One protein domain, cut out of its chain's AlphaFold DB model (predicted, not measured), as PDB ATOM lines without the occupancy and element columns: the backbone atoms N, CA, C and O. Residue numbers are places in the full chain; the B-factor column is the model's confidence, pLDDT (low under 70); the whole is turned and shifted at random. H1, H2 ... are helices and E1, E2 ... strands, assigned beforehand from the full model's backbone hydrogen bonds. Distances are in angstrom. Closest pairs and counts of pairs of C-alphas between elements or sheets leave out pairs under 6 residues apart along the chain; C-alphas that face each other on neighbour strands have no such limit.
ATOM      1  N   VAL A   3     -27.253 -31.098  15.525       98.38
ATOM      2  CA  VAL A   3     -26.954 -30.827  16.938       98.38
ATOM      3  C   VAL A   3     -28.249 -30.712  17.728       98.38
ATOM      4  O   VAL A   3     -29.146 -29.960  17.341       98.38
ATOM      5  N   LEU A   4     -28.342 -31.462  18.827       98.25
ATOM      6  CA  LEU A   4     -29.398 -31.314  19.830       98.25
ATOM      7  C   LEU A   4     -28.971 -30.236  20.833       98.25
ATOM      8  O   LEU A   4     -28.038 -30.447  21.599       98.25
ATOM      9  N   PHE A   5     -29.641 -29.085  20.818       96.75
ATOM     10  CA  PHE A   5     -29.350 -27.947  21.705       96.75
ATOM     11  C   PHE A   5     -30.165 -27.969  23.006       96.75
ATOM     12  O   PHE A   5     -29.851 -27.253  23.948       96.75
ATOM     13  N   GLY A   6     -31.225 -28.771  23.053       95.06
ATOM     14  CA  GLY A   6     -32.149 -28.908  24.175       95.06
ATOM     15  C   GLY A   6     -33.217 -29.937  23.828       95.06
ATOM     16  O   GLY A   6     -33.344 -30.306  22.659       95.06
ATOM     17  N   GLU A   7     -33.992 -30.405  24.805       93.50
ATOM     18  CA  GLU A   7     -35.064 -31.376  24.554       93.50
ATOM     19  C   GLU A   7     -36.009 -30.887  23.440       93.50
ATOM     20  O   GLU A   7     -36.624 -29.825  23.534       93.50
ATOM     21  N   GLY A   8     -36.085 -31.645  22.342       95.75
ATOM     22  CA  GLY A   8     -36.895 -31.296  21.168       95.75
ATOM     23  C   GLY A   8     -36.322 -30.195  20.260       95.75
ATOM     24  O   GLY A   8     -36.947 -29.867  19.254       95.75
ATOM     25  N   VAL A   9     -35.139 -29.648  20.555       96.81
ATOM     26  CA  VAL A   9     -34.503 -28.569  19.781       96.81
ATOM     27  C   VAL A   9     -33.292 -29.111  19.023       96.81
ATOM     28  O   VAL A   9     -32.157 -29.048  19.493       96.81
ATOM     29  N   ILE A  10     -33.534 -29.639  17.823       97.94
ATOM     30  CA  ILE A  10     -32.484 -30.113  16.910       97.94
ATOM     31  C   ILE A  10     -32.313 -29.097  15.785       97.94
ATOM     32  O   ILE A  10     -33.300 -28.651  15.198       97.94
ATOM     33  N   LYS A  11     -31.068 -28.737  15.468       97.81
ATOM     34  CA  LYS A  11     -30.759 -27.821  14.363       97.81
ATOM     35  C   LYS A  11     -29.690 -28.399  13.443       97.81
ATOM     36  O   LYS A  11     -28.766 -29.080  13.893       97.81
ATOM     37  N   ASP A  12     -29.810 -28.079  12.159       98.06
ATOM     38  CA  ASP A  12     -28.785 -28.367  11.162       98.06
ATOM     39  C   ASP A  12     -27.678 -27.313  11.209       98.06
ATOM     40  O   ASP A  12     -27.894 -26.126  10.956       98.06
ATOM     41  N   VAL A  13     -26.472 -27.774  11.517       98.00
ATOM     42  CA  VAL A  13     -25.248 -26.982  11.627       98.00
ATOM     43  C   VAL A  13     -24.363 -27.259  10.414       98.00
ATOM     44  O   VAL A  13     -24.079 -28.418  10.087       98.00
ATOM     45  N   CYS A  14     -23.907 -26.194   9.755       97.44
ATOM     46  CA  CYS A  14     -22.968 -26.271   8.634       97.44
ATOM     47  C   CYS A  14     -21.521 -25.969   9.046       97.44
ATOM     48  O   CYS A  14     -20.603 -26.489   8.416       97.44
ATOM     49  N   ALA A  15     -21.310 -25.197  10.116       97.81
ATOM     50  CA  ALA A  15     -19.986 -24.935  10.671       97.81
ATOM     51  C   ALA A  15     -20.033 -24.847  12.199       97.81
ATOM     52  O   ALA A  15     -21.006 -24.353  12.771       97.81
ATOM     53  N   VAL A  16     -18.964 -25.309  12.845       97.81
ATOM     54  CA  VAL A  16     -18.747 -25.190  14.289       97.81
ATOM     55  C   VAL A  16     -17.304 -24.764  14.545       97.81
ATOM     56  O   VAL A  16     -16.394 -25.241  13.869       97.81
ATOM     57  N   GLU A  17     -17.092 -23.864  15.499       97.56
ATOM     58  CA  GLU A  17     -15.767 -23.348  15.850       97.56
ATOM     59  C   GLU A  17     -15.628 -23.219  17.366       97.56
ATOM     60  O   GLU A  17     -16.508 -22.667  18.025       97.56
ATOM     61  N   VAL A  18     -14.506 -23.694  17.909       96.69
ATOM     62  CA  VAL A  18     -14.117 -23.484  19.308       96.69
ATOM     63  C   VAL A  18     -13.027 -22.426  19.340       96.69
ATOM     64  O   VAL A  18     -12.019 -22.563  18.644       96.69
ATOM     65  N   LYS A  19     -13.205 -21.389  20.156       94.06
ATOM     66  CA  LYS A  19     -12.231 -20.305  20.309       94.06
ATOM     67  C   LYS A  19     -12.070 -19.906  21.780       94.06
ATOM     68  O   LYS A  19     -13.017 -20.047  22.557       94.06
ATOM     69  N   PRO A  20     -10.889 -19.410  22.188       91.38
ATOM     70  CA  PRO A  20     -10.743 -18.784  23.495       91.38
ATOM     71  C   PRO A  20     -11.657 -17.556  23.584       91.38
ATOM     72  O   PRO A  20     -11.764 -16.782  22.630       91.38
ATOM     73  N   MET A  21     -12.310 -17.377  24.728       88.44
ATOM     74  CA  MET A  21     -13.080 -16.172  25.014       88.44
ATOM     75  C   MET A  21     -12.121 -15.079  25.484       88.44
ATOM     76  O   MET A  21     -11.607 -15.144  26.602       88.44
ATOM     77  N   ASP A  22     -11.879 -14.095  24.623       82.44
ATOM     78  CA  ASP A  22     -11.094 -12.898  24.927       82.44
ATOM     79  C   ASP A  22     -12.045 -11.731  25.222       82.44
ATOM     80  O   ASP A  22     -12.880 -11.377  24.388       82.44
ATOM     81  N   ILE A  23     -11.931 -11.144  26.414       76.56
ATOM     82  CA  ILE A  23     -12.717  -9.963  26.824       76.56
ATOM     83  C   ILE A  23     -11.973  -8.640  26.583       76.56
ATOM     84  O   ILE A  23     -12.408  -7.588  27.051       76.56
ATOM     85  N   GLY A  24     -10.859  -8.680  25.851       71.94
ATOM     86  CA  GLY A  24      -9.999  -7.540  25.567       71.94
ATOM     87  C   GLY A  24      -8.686  -7.591  26.349       71.94
ATOM     88  O   GLY A  24      -8.544  -8.284  27.354       71.94
ATOM     89  N   GLU A  25      -7.697  -6.833  25.864       76.81
ATOM     90  CA  GLU A  25      -6.330  -6.782  26.417       76.81
ATOM     91  C   GLU A  25      -5.570  -8.126  26.378       76.81
ATOM     92  O   GLU A  25      -4.555  -8.277  27.058       76.81
ATOM     93  N   GLY A  26      -6.038  -9.103  25.590       74.88
ATOM     94  CA  GLY A  26      -5.447 -10.440  25.513       74.88
ATOM     95  C   GLY A  26      -5.743 -11.312  26.737       74.88
ATOM     96  O   GLY A  26      -5.029 -12.289  26.985       74.88
ATOM     97  N   LYS A  27      -6.765 -10.964  27.530       77.12
ATOM     98  CA  LYS A  27      -7.191 -11.752  28.691       77.12
ATOM     99  C   LYS A  27      -8.195 -12.809  28.255       77.12
ATOM    100  O   LYS A  27      -9.371 -12.526  28.036       77.12
ATOM    101  N   ILE A  28      -7.716 -14.050  28.201       80.94
ATOM    102  CA  ILE A  28      -8.561 -15.222  27.987       80.94
ATOM    103  C   ILE A  28      -9.255 -15.569  29.303       80.94
ATOM    104  O   ILE A  28      -8.590 -15.850  30.300       80.94
ATOM    105  N   VAL A  29     -10.584 -15.556  29.296       83.19
ATOM    106  CA  VAL A  29     -11.411 -15.802  30.492       83.19
ATOM    107  C   VAL A  29     -12.283 -17.047  30.389       83.19
ATOM    108  O   VAL A  29     -12.971 -17.392  31.344       83.19
ATOM    109  N   GLY A  30     -12.255 -17.748  29.256       90.12
ATOM    110  CA  GLY A  30     -13.084 -18.930  29.066       90.12
ATOM    111  C   GLY A  30     -12.936 -19.573  27.697       90.12
ATOM    112  O   GLY A  30     -12.057 -19.221  26.905       90.12
ATOM    113  N   THR A  31     -13.844 -20.505  27.422       95.44
ATOM    114  CA  THR A  31     -13.963 -21.212  26.144       95.44
ATOM    115  C   THR A  31     -15.305 -20.860  25.517       95.44
ATOM    116  O   THR A  31     -16.341 -20.990  26.169       95.44
ATOM    117  N   GLN A  32     -15.295 -20.446  24.254       95.50
ATOM    118  CA  GLN A  32     -16.490 -20.169  23.465       95.50
ATOM    119  C   GLN A  32     -16.623 -21.210  22.347       95.50
ATOM    120  O   GLN A  32     -15.629 -21.599  21.728       95.50
ATOM    121  N   ILE A  33     -17.852 -21.635  22.063       97.31
ATOM    122  CA  ILE A  33     -18.197 -22.483  20.923       97.31
ATOM    123  C   ILE A  33     -19.296 -21.819  20.093       97.31
ATOM    124  O   ILE A  33     -20.335 -21.412  20.609       97.31
ATOM    125  N   ASN A  34     -19.051 -21.699  18.792       97.69
ATOM    126  CA  ASN A  34     -19.949 -21.038  17.853       97.69
ATOM    127  C   ASN A  34     -20.495 -22.033  16.851       97.69
ATOM    128  O   ASN A  34     -19.740 -22.816  16.277       97.69
ATOM    129  N   PHE A  35     -21.787 -21.933  16.578       98.12
ATOM    130  CA  PHE A  35     -22.481 -22.723  15.576       98.12
ATOM    131  C   PHE A  35     -23.011 -21.806  14.484       98.12
ATOM    132  O   PHE A  35     -23.697 -20.828  14.770       98.12
ATOM    133  N   THR A  36     -22.739 -22.146  13.228       98.31
ATOM    134  CA  THR A  36     -23.438 -21.567  12.078       98.31
ATOM    135  C   THR A  36     -24.455 -22.580  11.578       98.31
ATOM    136  O   THR A  36     -24.102 -23.710  11.221       98.31
ATOM    137  N   LEU A  37     -25.724 -22.185  11.582       98.00
ATOM    138  CA  LEU A  37     -26.821 -23.004  11.090       98.00
ATOM    139  C   LEU A  37     -26.872 -22.973   9.564       98.00
ATOM    140  O   LEU A  37     -26.429 -22.019   8.925       98.00
ATOM    141  N   THR A  38     -27.491 -23.983   8.962       97.00
ATOM    142  CA  THR A  38     -27.768 -23.990   7.517       97.00
ATOM    143  C   THR A  38     -28.713 -22.865   7.081       97.00
ATOM    144  O   THR A  38     -28.673 -22.472   5.919       97.00
ATOM    145  N   SER A  39     -29.510 -22.304   8.003       95.50
ATOM    146  CA  SER A  39     -30.318 -21.093   7.783       95.50
ATOM    147  C   SER A  39     -29.483 -19.814   7.646       95.50
ATOM    148  O   SER A  39     -29.992 -18.810   7.157       95.50
ATOM    149  N   GLY A  40     -28.216 -19.846   8.067       94.44
ATOM    150  CA  GLY A  40     -27.332 -18.684   8.152       94.44
ATOM    151  C   GLY A  40     -27.260 -18.049   9.543       94.44
ATOM    152  O   GLY A  40     -26.376 -17.221   9.772       94.44
ATOM    153  N   ASP A  41     -28.125 -18.450  10.482       96.62
ATOM    154  CA  ASP A  41     -28.079 -17.945  11.857       96.62
ATOM    155  C   ASP A  41     -26.806 -18.403  12.577       96.62
ATOM    156  O   ASP A  41     -26.294 -19.505  12.343       96.62
ATOM    157  N   ARG A  42     -26.321 -17.570  13.500       97.00
ATOM    158  CA  ARG A  42     -25.183 -17.886  14.365       97.00
ATOM    159  C   ARG A  42     -25.639 -17.996  15.810       97.00
ATOM    160  O   ARG A  42     -26.371 -17.136  16.285       97.00
ATOM    161  N   LEU A  43     -25.205 -19.055  16.481       97.06
ATOM    162  CA  LEU A  43     -25.417 -19.260  17.910       97.06
ATOM    163  C   LEU A  43     -24.055 -19.290  18.589       97.06
ATOM    164  O   LEU A  43     -23.200 -20.094  18.210       97.06
ATOM    165  N   GLU A  44     -23.862 -18.424  19.572       96.94
ATOM    166  CA  GLU A  44     -22.612 -18.302  20.312       96.94
ATOM    167  C   GLU A  44     -22.850 -18.744  21.752       96.94
ATOM    168  O   GLU A  44     -23.740 -18.232  22.428       96.94
ATOM    169  N   TYR A  45     -22.072 -19.722  22.207       96.25
ATOM    170  CA  TYR A  45     -22.167 -20.270  23.553       96.25
ATOM    171  C   TYR A  45     -20.837 -20.128  24.274       96.25
ATOM    172  O   TYR A  45     -19.777 -20.364  23.692       96.25
ATOM    173  N   VAL A  46     -20.892 -19.801  25.558       94.94
ATOM    174  CA  VAL A  46     -19.722 -19.694  26.430       94.94
ATOM    175  C   VAL A  46     -19.820 -20.743  27.520       94.94
ATOM    176  O   VAL A  46     -20.857 -20.892  28.156       94.94
ATOM    177  N   TYR A  47     -18.734 -21.478  27.735       95.06
ATOM    178  CA  TYR A  47     -18.625 -22.417  28.844       95.06
ATOM    179  C   TYR A  47     -18.564 -21.695  30.190       95.06
ATOM    180  O   TYR A  47     -17.910 -20.659  30.304       95.06
ATOM    181  N   ASP A  48     -19.187 -22.291  31.210       89.06
ATOM    182  CA  ASP A  48     -19.176 -21.791  32.589       89.06
ATOM    183  C   ASP A  48     -17.746 -21.438  33.042       89.06
ATOM    184  O   ASP A  48     -16.832 -22.271  33.006       89.06
ATOM    185  N   GLN A  49     -17.564 -20.193  33.490       84.38
ATOM    186  CA  GLN A  49     -16.278 -19.645  33.932       84.38
ATOM    187  C   GLN A  49     -15.749 -20.306  35.216       84.38
ATOM    188  O   GLN A  49     -14.565 -20.190  35.530       84.38
ATOM    189  N   ASN A  50     -16.593 -21.036  35.949       89.19
ATOM    190  CA  ASN A  50     -16.183 -21.848  37.095       89.19
ATOM    191  C   ASN A  50     -15.457 -23.139  36.675       89.19
ATOM    192  O   ASN A  50     -14.870 -23.825  37.518       89.19
ATOM    193  N   ILE A  51     -15.490 -23.501  35.389       88.62
ATOM    194  CA  ILE A  51     -14.776 -24.657  34.848       88.62
ATOM    195  C   ILE A  51     -13.399 -24.197  34.345       88.62
ATOM    196  O   ILE A  51     -13.333 -23.297  33.510       88.62
ATOM    197  N   PRO A  52     -12.292 -24.845  34.770       92.00
ATOM    198  CA  PRO A  52     -10.960 -24.536  34.253       92.00
ATOM    199  C   PRO A  52     -10.912 -24.545  32.722       92.00
ATOM    200  O   PRO A  52     -11.492 -25.435  32.090       92.00
ATOM    201  N   ILE A  53     -10.201 -23.580  32.135       90.38
ATOM    202  CA  ILE A  53     -10.169 -23.340  30.682       90.38
ATOM    203  C   ILE A  53      -9.693 -24.584  29.925       90.38
ATOM    204  O   ILE A  53     -10.259 -24.938  28.894       90.38
ATOM    205  N   GLU A  54      -8.711 -25.312  30.454       91.38
ATOM    206  CA  GLU A  54      -8.211 -26.544  29.840       91.38
ATOM    207  C   GLU A  54      -9.303 -27.619  29.771       91.38
ATOM    208  O   GLU A  54      -9.409 -28.352  28.788       91.38
ATOM    209  N   LYS A  55     -10.153 -27.694  30.803       94.94
ATOM    210  CA  LYS A  55     -11.243 -28.671  30.883       94.94
ATOM    211  C   LYS A  55     -12.405 -28.285  29.974       94.94
ATOM    212  O   LYS A  55     -12.934 -29.158  29.290       94.94
ATOM    213  N   SER A  56     -12.810 -27.015  29.956       95.25
ATOM    214  CA  SER A  56     -13.865 -26.546  29.047       95.25
ATOM    215  C   SER A  56     -13.423 -26.633  27.584       95.25
ATOM    216  O   SER A  56     -14.177 -27.131  26.752       95.25
ATOM    217  N   GLY A  57     -12.170 -26.279  27.288       95.31
ATOM    218  CA  GLY A  57     -11.557 -26.445  25.973       95.31
ATOM    219  C   GLY A  57     -11.561 -27.900  25.507       95.31
ATOM    220  O   GLY A  57     -12.023 -28.190  24.405       95.31
ATOM    221  N   GLN A  58     -11.120 -28.832  26.358       96.38
ATOM    222  CA  GLN A  58     -11.129 -30.255  26.016       96.38
ATOM    223  C   GLN A  58     -12.549 -30.774  25.744       96.38
ATOM    224  O   GLN A  58     -12.752 -31.453  24.741       96.38
ATOM    225  N   ARG A  59     -13.541 -30.399  26.568       96.62
ATOM    226  CA  ARG A  59     -14.954 -30.762  26.339       96.62
ATOM    227  C   ARG A  59     -15.473 -30.258  24.996       96.62
ATOM    228  O   ARG A  59     -16.061 -31.035  24.250       96.62
ATOM    229  N   ALA A  60     -15.220 -28.990  24.676       97.00
ATOM    230  CA  ALA A  60     -15.645 -28.392  23.416       97.00
ATOM    231  C   ALA A  60     -15.025 -29.120  22.210       97.00
ATOM    232  O   ALA A  60     -15.712 -29.420  21.233       97.00
ATOM    233  N   ILE A  61     -13.735 -29.460  22.293       97.12
ATOM    234  CA  ILE A  61     -13.033 -30.216  21.251       97.12
ATOM    235  C   ILE A  61     -13.574 -31.641  21.121       97.12
ATOM    236  O   ILE A  61     -13.766 -32.112  19.999       97.12
ATOM    237  N   ASP A  62     -13.834 -32.328  22.230       97.88
ATOM    238  CA  ASP A  62     -14.384 -33.685  22.209       97.88
ATOM    239  C   ASP A  62     -15.790 -33.702  21.607       97.88
ATOM    240  O   ASP A  62     -16.070 -34.522  20.734       97.88
ATOM    241  N   PHE A  63     -16.633 -32.729  21.966       98.06
ATOM    242  CA  PHE A  63     -17.941 -32.540  21.346       98.06
ATOM    243  C   PHE A  63     -17.833 -32.338  19.825       98.06
ATOM    244  O   PHE A  63     -18.508 -33.028  19.059       98.06
ATOM    245  N   VAL A  64     -16.956 -31.437  19.359       97.94
ATOM    246  CA  VAL A  64     -16.771 -31.184  17.918       97.94
ATOM    247  C   VAL A  64     -16.245 -32.422  17.193       97.94
ATOM    248  O   VAL A  64     -16.678 -32.708  16.078       97.94
ATOM    249  N   ARG A  65     -15.346 -33.191  17.815       98.06
ATOM    250  CA  ARG A  65     -14.854 -34.458  17.253       98.06
ATOM    251  C   ARG A  65     -15.970 -35.483  17.106       98.06
ATOM    252  O   ARG A  65     -16.065 -36.101  16.047       98.06
ATOM    253  N   THR A  66     -16.818 -35.646  18.120       98.06
ATOM    254  CA  THR A  66     -18.007 -36.505  18.035       98.06
ATOM    255  C   THR A  66     -18.925 -36.042  16.911       98.06
ATOM    256  O   THR A  66     -19.288 -36.839  16.051       98.06
ATOM    257  N   LEU A  67     -19.221 -34.741  16.843       97.94
ATOM    258  CA  LEU A  67     -20.071 -34.171  15.799       97.94
ATOM    259  C   LEU A  67     -19.511 -34.408  14.388       97.94
ATOM    260  O   LEU A  67     -20.274 -34.722  13.475       97.94
ATOM    261  N   TYR A  68     -18.195 -34.276  14.212       97.38
ATOM    262  CA  TYR A  68     -17.512 -34.529  12.944       97.38
ATOM    263  C   TYR A  68     -17.572 -36.007  12.537       97.38
ATOM    264  O   TYR A  68     -17.900 -36.309  11.392       97.38
ATOM    265  N   ASN A  69     -17.280 -36.924  13.465       98.12
ATOM    266  CA  ASN A  69     -17.228 -38.360  13.177       98.12
ATOM    267  C   ASN A  69     -18.619 -38.957  12.927       98.12
ATOM    268  O   ASN A  69     -18.793 -39.744  11.997       98.12
ATOM    269  N   ASP A  70     -19.606 -38.565  13.733       98.00
ATOM    270  CA  ASP A  70     -20.932 -39.191  13.737       98.00
ATOM    271  C   ASP A  70     -21.950 -38.416  12.886       98.00
ATOM    272  O   ASP A  70     -23.068 -38.882  12.646       98.00
ATOM    273  N   GLY A  71     -21.602 -37.196  12.465       97.94
ATOM    274  CA  GLY A  71     -22.499 -36.264  11.779       97.94
ATOM    275  C   GLY A  71     -23.609 -35.700  12.672       97.94
ATOM    276  O   GLY A  71     -24.418 -34.893  12.197       97.94
ATOM    277  N   LYS A  72     -23.656 -36.106  13.947       98.25
ATOM    278  CA  LYS A  72     -24.606 -35.650  14.960       98.25
ATOM    279  C   LYS A  72     -23.992 -35.665  16.360       98.25
ATOM    280  O   LYS A  72     -23.142 -36.501  16.636       98.25
ATOM    281  N   ALA A  73     -24.451 -34.785  17.245       98.25
ATOM    282  CA  ALA A  73     -24.037 -34.783  18.647       98.25
ATOM    283  C   ALA A  73     -25.102 -34.158  19.558       98.25
ATOM    284  O   ALA A  73     -25.926 -33.351  19.117       98.25
ATOM    285  N   ASP A  74     -25.060 -34.532  20.835       97.81
ATOM    286  CA  ASP A  74     -25.883 -33.942  21.886       97.81
ATOM    287  C   ASP A  74     -25.096 -32.850  22.614       97.81
ATOM    288  O   ASP A  74     -24.053 -33.119  23.205       97.81
ATOM    289  N   PHE A  75     -25.582 -31.615  22.515       97.81
ATOM    290  CA  PHE A  75     -25.011 -30.436  23.163       97.81
ATOM    291  C   PHE A  75     -25.848 -29.977  24.368       97.81
ATOM    292  O   PHE A  75     -25.425 -29.104  25.118       97.81
ATOM    293  N   SER A  76     -27.027 -30.567  24.586       96.69
ATOM    294  CA  SER A  76     -28.016 -30.090  25.562       96.69
ATOM    295  C   SER A  76     -27.554 -30.178  27.021       96.69
ATOM    296  O   SER A  76     -28.063 -29.452  27.871       96.69
ATOM    297  N   GLY A  77     -26.587 -31.054  27.312       94.75
ATOM    298  CA  GLY A  77     -25.992 -31.224  28.640       94.75
ATOM    299  C   GLY A  77     -24.676 -30.473  28.850       94.75
ATOM    300  O   GLY A  77     -24.039 -30.655  29.894       94.75
ATOM    301  N   GLU A  78     -24.217 -29.682  27.876       96.12
ATOM    302  CA  GLU A  78     -22.987 -28.915  28.046       96.12
ATOM    303  C   GLU A  78     -23.210 -27.741  29.020       96.12
ATOM    304  O   GLU A  78     -24.233 -27.061  28.946       96.12
ATOM    305  N   PRO A  79     -22.273 -27.490  29.957       95.06
ATOM    306  CA  PRO A  79     -22.374 -26.403  30.929       95.06
ATOM    307  C   PRO A  79     -22.019 -25.072  30.261       95.06
ATOM    308  O   PRO A  79     -20.920 -24.540  30.442       95.06
ATOM    309  N   VAL A  80     -22.934 -24.588  29.426       94.94
ATOM    310  CA  VAL A  80     -22.767 -23.391  28.606       94.94
ATOM    311  C   VAL A  80     -23.931 -22.425  28.772       94.94
ATOM    312  O   VAL A  80     -25.062 -22.820  29.052       94.94
ATOM    313  N   GLU A  81     -23.656 -21.154  28.521       93.44
ATOM    314  CA  GLU A  81     -24.645 -20.087  28.438       93.44
ATOM    315  C   GLU A  81     -24.668 -19.521  27.016       93.44
ATOM    316  O   GLU A  81     -23.627 -19.399  26.367       93.44
ATOM    317  N   LEU A  82     -25.866 -19.210  26.518       92.25
ATOM    318  CA  LEU A  82     -26.043 -18.526  25.237       92.25
ATOM    319  C   LEU A  82     -25.687 -17.041  25.413       92.25
ATOM    320  O   LEU A  82     -26.186 -16.413  26.348       92.25
ATOM    321  N   MET A  83     -24.854 -16.501  24.518       86.69
ATOM    322  CA  MET A  83     -24.518 -15.070  24.462       86.69
ATOM    323  C   MET A  83     -25.564 -14.230  23.727       86.69
ATOM    324  O   MET A  83     -26.194 -14.743  22.773       86.69
TER     325      MET A  83
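AT A GLANCE: This is residues 3 to 83 of the 83 residues of an uncharacterized protein of Butyrivibrio sp. M55 (UniProt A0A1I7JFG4). A strongly twisted, curled sheet of six strands has one long helix, H1, packed on one face, and its other face is bare. The sheet's body is the strands E2, E3 and E4; E2 bends sharply and goes on to pair with the short strand E1, beside which E5 makes one edge, while E6 makes the other. The printed part has 81 residues, with one named helix and six named strands in the order E1 E2 E3 E4 H1 E5 E6 along the chain; the class is mixed, helices and strands. The sheet is mixed, in the order E5 E1 E2 E3 E4 E6. The whole is compact, with a radius of gyration of the C-alphas of 12.5 A, and only just elongated, spanning 35 by 24 by 22 A.

HOW THE PARTS SIT: E2, residues 9 to 22, and E3, residues 28 to 37, form an antiparallel hairpin at 153 degrees, with N 17 and O 34 at 3.0 A. E3 and E4, residues 42 to 47, form another at 150 degrees, with N 35 and O 43 at 2.8 A. E2 bends by 98 degrees at residue 12, and its pairing is staggered: residues 13 to 22 pair with E3, residues 9 to 11 with E1, residues 3 to 6. E1 and E2 are an antiparallel hairpin, with N 5 and O 9 at 2.8 A. E1 to E4 make a meander, each strand the antiparallel neighbour of the one before. The edge strand E5, residues 72 to 74, is parallel to E1 at 23 degrees, with N 4 and O 73 at 3.1 A. The edge strand E6, residues 80 to 82, is antiparallel to E4 at 144 degrees, with N 81 and O 46 at 2.8 A. H1, residues 53 to 70, is on the sheet; its closest C-alphas to E3 are those of Ile 53 and Gly 30, 5.5 A, to E2 those of Ala 60 and Val 18, 6.6 A, and to E5 those of Leu 67 and Ala 73, 4.9 A. In H1 every O i to N i+4 pair is within hydrogen-bond range. E5 and E6 are apart.

IN THESE COORDINATES: E2 is 28.6 A long, E3 26.1 A and E4 16.5 A. E1, 9.1 A, begins at C-alpha 3 (-26.954, -30.827, 16.938). H1, 25.6 A, begins at C-alpha 53 (-10.169, -23.340, 30.682). E5 is 7.2 A long; E6, 6.8 A, ends at C-alpha 82 (-26.043, -18.526, 25.237).

THE WHOLE: The two C-alphas farthest apart, those of Gly 8 and Glu 25, are 39.5 A apart. The printed part has no cut, and each of its links is tight. Its mean pLDDT is 93.8, and no printed residue is under 70.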